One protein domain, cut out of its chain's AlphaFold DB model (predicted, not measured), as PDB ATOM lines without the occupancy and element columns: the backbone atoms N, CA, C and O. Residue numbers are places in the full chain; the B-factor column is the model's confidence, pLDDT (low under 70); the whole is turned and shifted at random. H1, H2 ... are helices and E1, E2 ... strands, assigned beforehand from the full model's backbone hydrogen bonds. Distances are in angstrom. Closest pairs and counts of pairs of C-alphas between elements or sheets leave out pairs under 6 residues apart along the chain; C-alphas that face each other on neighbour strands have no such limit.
ATOM      1  N   SER A  26      22.686 166.758 267.687       47.81
ATOM      2  CA  SER A  26      22.859 165.531 268.465       47.81
ATOM      3  C   SER A  26      23.322 164.420 267.528       47.81
ATOM      4  O   SER A  26      22.699 164.193 266.490       47.81
ATOM      5  N   ALA A  27      24.423 163.750 267.865       46.97
ATOM      6  CA  ALA A  27      24.988 162.669 267.059       46.97
ATOM      7  C   ALA A  27      24.949 161.364 267.847       46.97
ATOM      8  O   ALA A  27      25.688 161.229 268.818       46.97
ATOM      9  N   SER A  28      24.135 160.403 267.415       50.56
ATOM     10  CA  SER A  28      23.953 159.146 268.140       50.56
ATOM     11  C   SER A  28      24.406 157.950 267.310       50.56
ATOM     12  O   SER A  28      24.168 157.894 266.105       50.56
ATOM     13  N   SER A  29      25.071 156.991 267.952       46.94
ATOM     14  CA  SER A  29      25.426 155.697 267.361       46.94
ATOM     15  C   SER A  29      24.824 154.580 268.209       46.94
ATOM     16  O   SER A  29      24.855 154.648 269.434       46.94
ATOM     17  N   LEU A  30      24.240 153.564 267.572       49.50
ATOM     18  CA  LEU A  30      23.678 152.396 268.253       49.50
ATOM     19  C   LEU A  30      24.498 151.151 267.925       49.50
ATOM     20  O   LEU A  30      25.024 151.002 266.825       49.50
ATOM     21  N   THR A  31      24.584 150.235 268.885       47.06
ATOM     22  CA  THR A  31      25.108 148.881 268.677       47.06
ATOM     23  C   THR A  31      24.055 147.907 269.189       47.06
ATOM     24  O   THR A  31      23.809 147.853 270.396       47.06
ATOM     25  N   ARG A  32      23.385 147.182 268.282       49.44
ATOM     26  CA  ARG A  32      22.359 146.191 268.634       49.44
ATOM     27  C   ARG A  32      22.898 144.792 268.354       49.44
ATOM     28  O   ARG A  32      23.155 144.449 267.208       49.44
ATOM     29  N   ASP A  33      23.059 144.002 269.408       39.41
ATOM     30  CA  ASP A  33      23.386 142.577 269.333       39.41
ATOM     31  C   ASP A  33      22.253 141.828 270.042       39.41
ATOM     32  O   ASP A  33      22.232 141.771 271.266       39.41
ATOM     33  N   THR A  34      21.228 141.437 269.270       44.59
ATOM     34  CA  THR A  34      20.070 140.561 269.603       44.59
ATOM     35  C   THR A  34      19.319 140.743 270.949       44.59
ATOM     36  O   THR A  34      18.408 139.981 271.252       44.59
ATOM     37  N   SER A  35      19.625 141.787 271.721       49.22
ATOM     38  CA  SER A  35      19.137 142.127 273.069       49.22
ATOM     39  C   SER A  35      18.545 143.551 273.091       49.22
ATOM     40  O   SER A  35      18.812 144.312 272.149       49.22
ATOM     41  N   PRO A  36      17.768 143.954 274.127       57.31
ATOM     42  CA  PRO A  36      17.266 145.329 274.242       57.31
ATOM     43  C   PRO A  36      18.411 146.352 274.206       57.31
ATOM     44  O   PRO A  36      19.578 146.008 274.417       57.31
ATOM     45  N   MET A  37      18.086 147.608 273.883       56.94
ATOM     46  CA  MET A  37      19.061 148.663 273.579       56.94
ATOM     47  C   MET A  37      20.185 148.727 274.634       56.94
ATOM     48  O   MET A  37      19.946 149.075 275.784       56.94
ATOM     49  N   ARG A  38      21.425 148.379 274.256       59.25
ATOM     50  CA  ARG A  38      22.552 148.245 275.205       59.25
ATOM     51  C   ARG A  38      23.244 149.563 275.539       59.25
ATOM     52  O   ARG A  38      23.754 149.721 276.644       59.25
ATOM     53  N   ARG A  39      23.353 150.466 274.560       57.38
ATOM     54  CA  ARG A  39      24.052 151.748 274.706       57.38
ATOM     55  C   ARG A  39      23.646 152.711 273.595       57.38
ATOM     56  O   ARG A  39      23.736 152.348 272.424       57.38
ATOM     57  N   PHE A  40      23.271 153.935 273.960       64.69
ATOM     58  CA  PHE A  40      22.894 154.989 273.017       64.69
ATOM     59  C   PHE A  40      23.563 156.320 273.370       64.69
ATOM     60  O   PHE A  40      22.937 157.171 273.988       64.69
ATOM     61  N   PRO A  41      24.844 156.517 273.015       62.06
ATOM     62  CA  PRO A  41      25.519 157.792 273.208       62.06
ATOM     63  C   PRO A  41      24.754 158.949 272.548       62.06
ATOM     64  O   PRO A  41      24.604 158.948 271.330       62.06
ATOM     65  N   CYS A  42      24.355 159.957 273.329       64.06
ATOM     66  CA  CYS A  42      23.721 161.188 272.835       64.06
ATOM     67  C   CYS A  42      24.448 162.445 273.321       64.06
ATOM     68  O   CYS A  42      24.004 163.096 274.267       64.06
ATOM     69  N   PRO A  43      25.586 162.814 272.705       65.56
ATOM     70  CA  PRO A  43      26.166 164.135 272.889       65.56
ATOM     71  C   PRO A  43      25.222 165.211 272.338       65.56
ATOM     72  O   PRO A  43      24.898 165.207 271.149       65.56
ATOM     73  N   PHE A  44      24.833 166.153 273.195       72.88
ATOM     74  CA  PHE A  44      24.182 167.397 272.802       72.88
ATOM     75  C   PHE A  44      25.241 168.478 272.587       72.88
ATOM     76  O   PHE A  44      26.089 168.715 273.450       72.88
ATOM     77  N   ILE A  45      25.200 169.136 271.429       75.25
ATOM     78  CA  ILE A  45      26.151 170.178 271.029       75.25
ATOM     79  C   ILE A  45      25.355 171.421 270.622       75.25
ATOM     80  O   ILE A  45      24.342 171.303 269.938       75.25
ATOM     81  N   GLY A  46      25.796 172.612 271.044       67.69
ATOM     82  CA  GLY A  46      25.157 173.898 270.709       67.69
ATOM     83  C   GLY A  46      24.007 174.320 271.636       67.69
ATOM     84  O   GLY A  46      23.488 175.425 271.517       67.69
ATOM     85  N   ILE A  47      23.635 173.470 272.596       71.06
ATOM     86  CA  ILE A  47      22.567 173.755 273.570       71.06
ATOM     87  C   ILE A  47      23.131 174.414 274.840       71.06
ATOM     88  O   ILE A  47      22.531 175.349 275.368       71.06
ATOM     89  N   ALA A  48      24.314 173.980 275.281       70.19
ATOM     90  CA  ALA A  48      25.059 174.549 276.403       70.19
ATOM     91  C   ALA A  48      26.425 175.086 275.946       70.19
ATOM     92  O   ALA A  48      26.850 174.850 274.809       70.19
ATOM     93  N   SER A  49      27.111 175.804 276.840       69.62
ATOM     94  CA  SER A  49      28.443 176.388 276.604       69.62
ATOM     95  C   SER A  49      29.495 175.340 276.222       69.62
ATOM     96  O   SER A  49      30.445 175.647 275.502       69.62
ATOM     97  N   ALA A  50      29.288 174.088 276.636       72.75
ATOM     98  CA  ALA A  50      30.077 172.929 276.252       72.75
ATOM     99  C   ALA A  50      29.183 171.777 275.769       72.75
ATOM    100  O   ALA A  50      28.023 171.649 276.165       72.75
ATOM    101  N   ALA A  51      29.746 170.906 274.926       73.38
ATOM    102  CA  ALA A  51      29.089 169.660 274.551       73.38
ATOM    103  C   ALA A  51      28.907 168.784 275.796       73.38
ATOM    104  O   ALA A  51      29.888 168.436 276.455       73.38
ATOM    105  N   PHE A  52      27.669 168.409 276.106       73.75
ATOM    106  CA  PHE A  52      27.367 167.566 277.258       73.75
ATOM    107  C   PHE A  52      26.749 166.246 276.825       73.75
ATOM    108  O   PHE A  52      26.105 166.136 275.780       73.75
ATOM    109  N   ARG A  53      26.952 165.228 277.658       73.75
ATOM    110  CA  ARG A  53      26.227 163.964 277.555       73.75
ATOM    111  C   ARG A  53      25.142 163.925 278.610       73.75
ATOM    112  O   ARG A  53      25.388 164.270 279.769       73.75
ATOM    113  N   ASP A  54      23.956 163.514 278.192       75.56
ATOM    114  CA  ASP A  54      22.834 163.325 279.095       75.56
ATOM    115  C   ASP A  54      22.721 161.855 279.492       75.56
ATOM    116  O   ASP A  54      22.074 161.048 278.831       75.56
ATOM    117  N   THR A  55      23.388 161.505 280.589       76.31
ATOM    118  CA  THR A  55      23.380 160.141 281.125       76.31
ATOM    119  C   THR A  55      21.998 159.702 281.612       76.31
ATOM    120  O   THR A  55      21.767 158.501 281.721       76.31
ATOM    121  N   GLY A  56      21.085 160.639 281.904       75.00
ATOM    122  CA  GLY A  56      19.718 160.322 282.324       75.00
ATOM    123  C   GLY A  56      18.916 159.717 281.177       75.00
ATOM    124  O   GLY A  56      18.337 158.642 281.320       75.00
ATOM    125  N   VAL A  57      18.982 160.349 280.005       76.06
ATOM    126  CA  VAL A  57      18.356 159.840 278.776       76.06
ATOM    127  C   VAL A  57      19.016 158.538 278.321       76.06
ATOM    128  O   VAL A  57      18.323 157.595 277.945       76.06
ATOM    129  N   GLU A  58      20.350 158.445 278.395       75.31
ATOM    130  CA  GLU A  58      21.072 157.210 278.052       75.31
ATOM    131  C   GLU A  58      20.662 156.037 278.957       75.31
ATOM    132  O   GLU A  58      20.482 154.927 278.463       75.31
ATOM    133  N   GLY A  59      20.480 156.281 280.258       73.62
ATOM    134  CA  GLY A  59      20.028 155.276 281.220       73.62
ATOM    135  C   GLY A  59      18.567 154.871 281.032       73.62
ATOM    136  O   GLY A  59      18.257 153.688 281.112       73.62
ATOM    137  N   ALA A  60      17.682 155.824 280.729       75.31
ATOM    138  CA  ALA A  60      16.268 155.549 280.468       75.31
ATOM    139  C   ALA A  60      16.052 154.748 279.174       75.31
ATOM    140  O   ALA A  60      15.113 153.964 279.073       75.31
ATOM    141  N   LEU A  61      16.927 154.939 278.184       72.06
ATOM    142  CA  LEU A  61      16.889 154.208 276.921       72.06
ATOM    143  C   LEU A  61      17.637 152.866 276.988       72.06
ATOM    144  O   LEU A  61      17.300 151.943 276.247       72.06
ATOM    145  N   ALA A  62      18.621 152.721 277.880       72.06
ATOM    146  CA  ALA A  62      19.343 151.470 278.085       72.06
ATOM    147  C   ALA A  62      18.426 150.399 278.705       72.06
ATOM    148  O   ALA A  62      18.019 150.487 279.858       72.06
ATOM    149  N   GLY A  63      18.123 149.354 277.934       64.88
ATOM    150  CA  GLY A  63      17.272 148.240 278.358       64.88
ATOM    151  C   GLY A  63      15.770 148.436 278.125       64.88
ATOM    152  O   GLY A  63      15.022 147.476 278.300       64.88
ATOM    153  N   ALA A  64      15.326 149.619 277.688       67.56
ATOM    154  CA  ALA A  64      13.925 149.877 277.363       67.56
ATOM    155  C   ALA A  64      13.534 149.322 275.981       67.56
ATOM    156  O   ALA A  64      14.370 149.171 275.081       67.56
ATOM    157  N   SER A  65      12.242 149.025 275.808       66.50
ATOM    158  CA  SER A  65      11.675 148.711 274.498       66.50
ATOM    159  C   SER A  65      11.673 149.966 273.618       66.50
ATOM    160  O   SER A  65      11.428 151.077 274.088       66.50
ATOM    161  N   LEU A  66      11.986 149.801 272.331       69.19
ATOM    162  CA  LEU A  66      12.116 150.891 271.353       69.19
ATOM    163  C   LEU A  66      10.746 151.398 270.856       69.19
ATOM    164  O   LEU A  66      10.596 151.716 269.678       69.19
ATOM    165  N   ASP A  67       9.754 151.445 271.741       76.12
ATOM    166  CA  ASP A  67       8.395 151.887 271.433       76.12
ATOM    167  C   ASP A  67       8.273 153.406 271.559       76.12
ATOM    168  O   ASP A  67       8.943 154.039 272.379       76.12
ATOM    169  N   GLU A  68       7.394 154.014 270.764       74.88
ATOM    170  CA  GLU A  68       7.258 155.473 270.694       74.88
ATOM    171  C   GLU A  68       6.868 156.109 272.044       74.88
ATOM    172  O   GLU A  68       7.325 157.212 272.355       74.88
ATOM    173  N   GLU A  69       6.115 155.389 272.883       77.94
ATOM    174  CA  GLU A  69       5.786 155.800 274.256       77.94
ATOM    175  C   GLU A  69       7.010 155.787 275.183       77.94
ATOM    176  O   GLU A  69       7.285 156.783 275.857       77.94
ATOM    177  N   SER A  70       7.792 154.703 275.170       78.81
ATOM    178  CA  SER A  70       9.030 154.571 275.952       78.81
ATOM    179  C   SER A  70      10.056 155.637 275.560       78.81
ATOM    180  O   SER A  70      10.697 156.246 276.420       78.81
ATOM    181  N   VAL A  71      10.166 155.929 274.260       79.50
ATOM    182  CA  VAL A  71      11.015 157.013 273.748       79.50
ATOM    183  C   VAL A  71      10.500 158.374 274.212       79.50
ATOM    184  O   VAL A  71      11.298 159.213 274.625       79.50
ATOM    185  N   GLY A  72       9.185 158.604 274.190       79.62
ATOM    186  CA  GLY A  72       8.579 159.838 274.698       79.62
ATOM    187  C   GLY A  72       8.888 160.079 276.178       79.62
ATOM    188  O   GLY A  72       9.310 161.179 276.540       79.62
ATOM    189  N   ALA A  73       8.755 159.044 277.010       79.94
ATOM    190  CA  ALA A  73       9.047 159.109 278.440       79.94
ATOM    191  C   ALA A  73      10.538 159.368 278.722       79.94
ATOM    192  O   ALA A  73      10.869 160.230 279.535       79.94
ATOM    193  N   ALA A  74      11.441 158.687 278.010       78.69
ATOM    194  CA  ALA A  74      12.882 158.885 278.164       78.69
ATOM    195  C   ALA A  74      13.339 160.283 277.715       78.69
ATOM    196  O   ALA A  74      14.215 160.891 278.327       78.69
ATOM    197  N   VAL A  75      12.733 160.809 276.647       80.25
ATOM    198  CA  VAL A  75      13.066 162.124 276.091       80.25
ATOM    199  C   VAL A  75      12.468 163.271 276.908       80.25
ATOM    200  O   VAL A  75      13.026 164.365 276.897       80.25
ATOM    201  N   ALA A  76      11.371 163.059 277.641       79.50
ATOM    202  CA  ALA A  76      10.778 164.095 278.491       79.50
ATOM    203  C   ALA A  76      11.769 164.637 279.538       79.50
ATOM    204  O   ALA A  76      11.774 165.840 279.796       79.50
ATOM    205  N   GLY A  77      12.646 163.769 280.058       74.75
ATOM    206  CA  GLY A  77      13.724 164.126 280.986       74.75
ATOM    207  C   GLY A  77      14.999 164.670 280.329       74.75
ATOM    208  O   GLY A  77      15.991 164.906 281.016       74.75
ATOM    209  N   ALA A  78      15.019 164.845 279.002       74.44
ATOM    210  CA  ALA A  78      16.209 165.326 278.310       74.44
ATOM    211  C   ALA A  78      16.527 166.776 278.697       74.44
ATOM    212  O   ALA A  78      15.653 167.649 278.665       74.44
ATOM    213  N   ALA A  79      17.806 167.016 278.995       68.12
ATOM    214  CA  ALA A  79      18.373 168.274 279.467       68.12
ATOM    215  C   ALA A  79      17.882 168.738 280.856       68.12
ATOM    216  O   ALA A  79      18.081 169.901 281.227       68.12
ATOM    217  N   ASP A  80      17.288 167.854 281.664       73.62
ATOM    218  CA  ASP A  80      16.928 168.182 283.048       73.62
ATOM    219  C   ASP A  80      18.174 168.354 283.931       73.62
ATOM    220  O   ASP A  80      19.107 167.549 283.921       73.62
ATOM    221  N   GLY A  81      18.223 169.477 284.657       69.75
ATOM    222  CA  GLY A  81      19.362 169.849 285.505       69.75
ATOM    223  C   GLY A  81      20.642 170.246 284.755       69.75
ATOM    224  O   GLY A  81      21.712 170.274 285.362       69.75
ATOM    225  N   LYS A  82      20.570 170.528 283.447       75.19
ATOM    226  CA  LYS A  82      21.700 171.059 282.670       75.19
ATOM    227  C   LYS A  82      21.608 172.574 282.552       75.19
ATOM    228  O   LYS A  82      20.536 173.107 282.289       75.19
ATOM    229  N   GLU A  83      22.747 173.237 282.714       73.19
ATOM    230  CA  GLU A  83      22.895 174.668 282.472       73.19
ATOM    231  C   GLU A  83      22.869 174.907 280.959       73.19
ATOM    232  O   GLU A  83      23.791 174.517 280.234       73.19
ATOM    233  N   LEU A  84      21.760 175.456 280.464       75.69
ATOM    234  CA  LEU A  84      21.606 175.775 279.050       75.69
ATOM    235  C   LEU A  84      22.030 177.218 278.804       75.69
ATOM    236  O   LEU A  84      21.970 178.071 279.683       75.69
ATOM    237  N   LEU A  85      22.479 177.485 277.584       76.56
ATOM    238  CA  LEU A  85      22.775 178.847 277.165       76.56
ATOM    239  C   LEU A  85      21.470 179.633 277.028       76.56
ATOM    240  O   LEU A  85      20.577 179.227 276.287       76.56
ATOM    241  N   GLU A  86      21.404 180.789 277.669       72.25
ATOM    242  CA  GLU A  86      20.378 181.796 277.428       72.25
ATOM    243  C   GLU A  86      21.020 182.973 276.684       72.25
ATOM    244  O   GLU A  86      22.025 183.530 277.125       72.25
ATOM    245  N   ASP A  87      20.484 183.329 275.516       75.94
ATOM    246  CA  ASP A  87      20.884 184.536 274.788       75.94
ATOM    247  C   ASP A  87      19.662 185.237 274.181       75.94
ATOM    248  O   ASP A  87      18.547 184.718 274.188       75.94
ATOM    249  N   SER A  88      19.869 186.429 273.612       76.12
ATOM    250  CA  SER A  88      18.808 187.197 272.946       76.12
ATOM    251  C   SER A  88      18.160 186.482 271.752       76.12
ATOM    252  O   SER A  88      17.163 186.976 271.231       76.12
ATOM    253  N   PHE A  89      18.717 185.359 271.285       68.81
ATOM    254  CA  PHE A  89      18.167 184.571 270.183       68.81
ATOM    255  C   PHE A  89      17.288 183.415 270.670       68.81
ATOM    256  O   PHE A  89      16.377 183.007 269.950       68.81
ATOM    257  N   ALA A  90      17.555 182.870 271.857       70.94
ATOM    258  CA  ALA A  90      16.840 181.724 272.395       70.94
ATOM    259  C   ALA A  90      16.937 181.660 273.924       70.94
ATOM    260  O   ALA A  90      18.028 181.483 274.473       70.94
ATOM    261  N   GLY A  91      15.772 181.700 274.576       78.25
ATOM    262  CA  GLY A  91      15.633 181.444 276.009       78.25
ATOM    263  C   GLY A  91      15.954 179.996 276.395       78.25
ATOM    264  O   GLY A  91      15.924 179.089 275.551       78.25
ATOM    265  N   GLU A  92      16.212 179.776 277.684       80.12
ATOM    266  CA  GLU A  92      16.562 178.465 278.249       80.12
ATOM    267  C   GLU A  92      15.503 177.392 277.924       80.12
ATOM    268  O   GLU A  92      15.821 176.316 277.408       80.12
ATOM    269  N   ASP A  93      14.223 177.722 278.124       80.56
ATOM    270  CA  ASP A  93      13.091 176.821 277.879       80.56
ATOM    271  C   ASP A  93      13.003 176.359 276.423       80.56
ATOM    272  O   ASP A  93      12.728 175.188 276.142       80.56
ATOM    273  N   TYR A  94      13.287 177.256 275.476       83.44
ATOM    274  CA  TYR A  94      13.263 176.927 274.053       83.44
ATOM    275  C   TYR A  94      14.380 175.941 273.696       83.44
ATOM    276  O   TYR A  94      14.158 174.972 272.965       83.44
ATOM    277  N   ARG A  95      15.580 176.121 274.260       82.75
ATOM    278  CA  ARG A  95      16.693 175.183 274.055       82.75
ATOM    279  C   ARG A  95      16.441 173.835 274.719       82.75
ATOM    280  O   ARG A  95      16.790 172.808 274.135       82.75
ATOM    281  N   ARG A  96      15.780 173.821 275.879       82.81
ATOM    282  CA  ARG A  96      15.325 172.595 276.554       82.81
ATOM    283  C   ARG A  96      14.343 171.826 275.673       82.81
ATOM    284  O   ARG A  96      14.521 170.634 275.435       82.81
ATOM    285  N   GLN A  97      13.351 172.513 275.107       83.50
ATOM    286  CA  GLN A  97      12.405 171.910 274.165       83.50
ATOM    287  C   GLN A  97      13.100 171.391 272.899       83.50
ATOM    288  O   GLN A  97      12.814 170.276 272.457       83.50
ATOM    289  N   LEU A  98      14.056 172.141 272.343       83.81
ATOM    290  CA  LEU A  98      14.850 171.683 271.202       83.81
ATOM    291  C   LEU A  98      15.655 170.425 271.532       83.81
ATOM    292  O   LEU A  98      15.647 169.491 270.731       83.81
ATOM    293  N   ALA A  99      16.306 170.360 272.698       82.38
ATOM    294  CA  ALA A  99      17.040 169.173 273.140       82.38
ATOM    295  C   ALA A  99      16.141 167.929 273.124       82.38
ATOM    296  O   ALA A  99      16.521 166.900 272.563       82.38
ATOM    297  N   ARG A 100      14.909 168.055 273.634       84.50
ATOM    298  CA  ARG A 100      13.900 166.988 273.611       84.50
ATOM    299  C   ARG A 100      13.545 166.576 272.178       84.50
ATOM    300  O   ARG A 100      13.601 165.399 271.829       84.50
ATOM    301  N   VAL A 101      13.250 167.533 271.297       86.75
ATOM    302  CA  VAL A 101      12.915 167.237 269.890       86.75
ATOM    303  C   VAL A 101      14.072 166.544 269.167       86.75
ATOM    304  O   VAL A 101      13.851 165.563 268.452       86.75
ATOM    305  N   TYR A 102      15.306 167.015 269.352       83.44
ATOM    306  CA  TYR A 102      16.485 166.408 268.735       83.44
ATOM    307  C   TYR A 102      16.749 164.999 269.263       83.44
ATOM    308  O   TYR A 102      16.984 164.100 268.457       83.44
ATOM    309  N   ALA A 103      16.612 164.777 270.573       80.50
ATOM    310  CA  ALA A 103      16.727 163.451 271.173       80.50
ATOM    311  C   ALA A 103      15.700 162.479 270.578       80.50
ATOM    312  O   ALA A 103      16.070 161.411 270.095       80.50
ATOM    313  N   ARG A 104      14.424 162.883 270.499       82.75
ATOM    314  CA  ARG A 104      13.360 162.073 269.884       82.75
ATOM    315  C   ARG A 104      13.682 161.709 268.437       82.75
ATOM    316  O   ARG A 104      13.561 160.552 268.047       82.75
ATOM    317  N   ARG A 105      14.101 162.691 267.631       84.19
ATOM    318  CA  ARG A 105      14.436 162.477 266.213       84.19
ATOM    319  C   ARG A 105      15.643 161.563 266.052       84.19
ATOM    320  O   ARG A 105      15.621 160.710 265.171       84.19
ATOM    321  N   ALA A 106      16.660 161.715 266.897       78.88
ATOM    322  CA  ALA A 106      17.838 160.861 266.885       78.88
ATOM    323  C   ALA A 106      17.477 159.410 267.228       78.88
ATOM    324  O   ALA A 106      17.914 158.506 266.524       78.88
ATOM    325  N   VAL A 107      16.633 159.187 268.243       77.25
ATOM    326  CA  VAL A 107      16.176 157.840 268.616       77.25
ATOM    327  C   VAL A 107      15.361 157.209 267.492       77.25
ATOM    328  O   VAL A 107      15.688 156.112 267.056       77.25
ATOM    329  N   LEU A 108      14.350 157.908 266.966       78.88
ATOM    330  CA  LEU A 108      13.513 157.387 265.879       78.88
ATOM    331  C   LEU A 108      14.323 157.088 264.615       78.88
ATOM    332  O   LEU A 108      14.133 156.046 263.995       78.88
ATOM    333  N   ALA A 109      15.259 157.968 264.249       77.56
ATOM    334  CA  ALA A 109      16.167 157.711 263.139       77.56
ATOM    335  C   ALA A 109      17.027 156.472 263.407       77.56
ATOM    336  O   ALA A 109      17.230 155.659 262.513       77.56
ATOM    337  N   ALA A 110      17.518 156.299 264.630       72.50
ATOM    338  CA  ALA A 110      18.341 155.157 264.983       72.50
ATOM    339  C   ALA A 110      17.536 153.838 265.008       72.50
ATOM    340  O   ALA A 110      18.082 152.809 264.630       72.50
ATOM    341  N   VAL A 111      16.242 153.876 265.359       74.19
ATOM    342  CA  VAL A 111      15.307 152.738 265.245       74.19
ATOM    343  C   VAL A 111      14.984 152.415 263.787       74.19
ATOM    344  O   VAL A 111      14.993 151.251 263.409       74.19
ATOM    345  N   ALA A 112      14.729 153.425 262.952       72.94
ATOM    346  CA  ALA A 112      14.405 153.232 261.537       72.94
ATOM    347  C   ALA A 112      15.582 152.679 260.711       72.94
ATOM    348  O   ALA A 112      15.367 152.074 259.666       72.94
ATOM    349  N   ASN A 113      16.817 152.909 261.164       62.31
ATOM    350  CA  ASN A 113      18.036 152.383 260.541       62.31
ATOM    351  C   ASN A 113      18.545 151.083 261.207       62.31
ATOM    352  O   ASN A 113      19.669 150.669 260.911       62.31
ATOM    353  N   ALA A 114      17.775 150.487 262.127       54.69
ATOM    354  CA  ALA A 114      18.133 149.268 262.860       54.69
ATOM    355  C   ALA A 114      17.600 147.983 262.214       54.69
ATOM    356  O   ALA A 114      16.596 148.043 261.472       54.69
TER     357      ALA A 114
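This is residues 26 to 114 of the 114 residues of the protein "CO_deh_flav_C domain-containing protein" of Gemmatimonadetes bacterium (UniProt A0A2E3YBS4). Three helices fold back and forth, with H2 in the middle, packed on short H1 and on part of long H3, while a long loop of residues 26 to 42 runs out to Thr 34 and comes back to the small strand E1. A second long loop, residues 77 to 91, reaches out to Ser 88 at the opposite end of the rod. The printed part has 89 residues, with E1, H1, H2 and H3 in chain order; the class is mostly helix, though under half of the residues are in named elements. The whole is compact, with a radius of gyration of the C-alphas of 13.1 A, and spans 46 by 23 by 21 A.

Strand E1, residues 43 to 45, begins at C-alpha 43 (26.166, 164.135, 272.889). Helix H1 holds residues 55 to 61 and is 9.7 A long. H2, residues 68 to 76, is 12.1 A long. H3, residues 92 to 112, is 30.3 A long and ends at C-alpha 112 (14.405, 153.232, 261.537).

Residues 43 to 44 of E1 pair with residues 52 to 53, antiparallel; E1 pairs with no named strand. The closest C-alphas of E1 and H3 are those of Phe 44 and Ala 99, 7.4 A apart. H1 and H2 form a helical hairpin and touch, with the C-alphas of Ala 60 and Ala 74 closest at 5.3 A, at a shallow tilt of 12 degrees, opposite ways. H2 and H3 form another; H3 touches H2 with residues 100 to 107 alone, closest at the C-alphas of Val 75 and Arg 100, 5.5 A, at a shallow tilt of 31 degrees, opposite ways. H1 and H3 are apart. In H1, H2 and H3 every O i to N i+4 pair is within hydrogen-bond range.

The C-alphas of Thr 34 and Ser 88 are the two farthest apart, 46.8 A. The printed part has no cut. The link from H2 to H3, 15 residues, is long. The mean pLDDT of the printed part is 71.0, and 29 residues are under 70, among them residues 26 to 43.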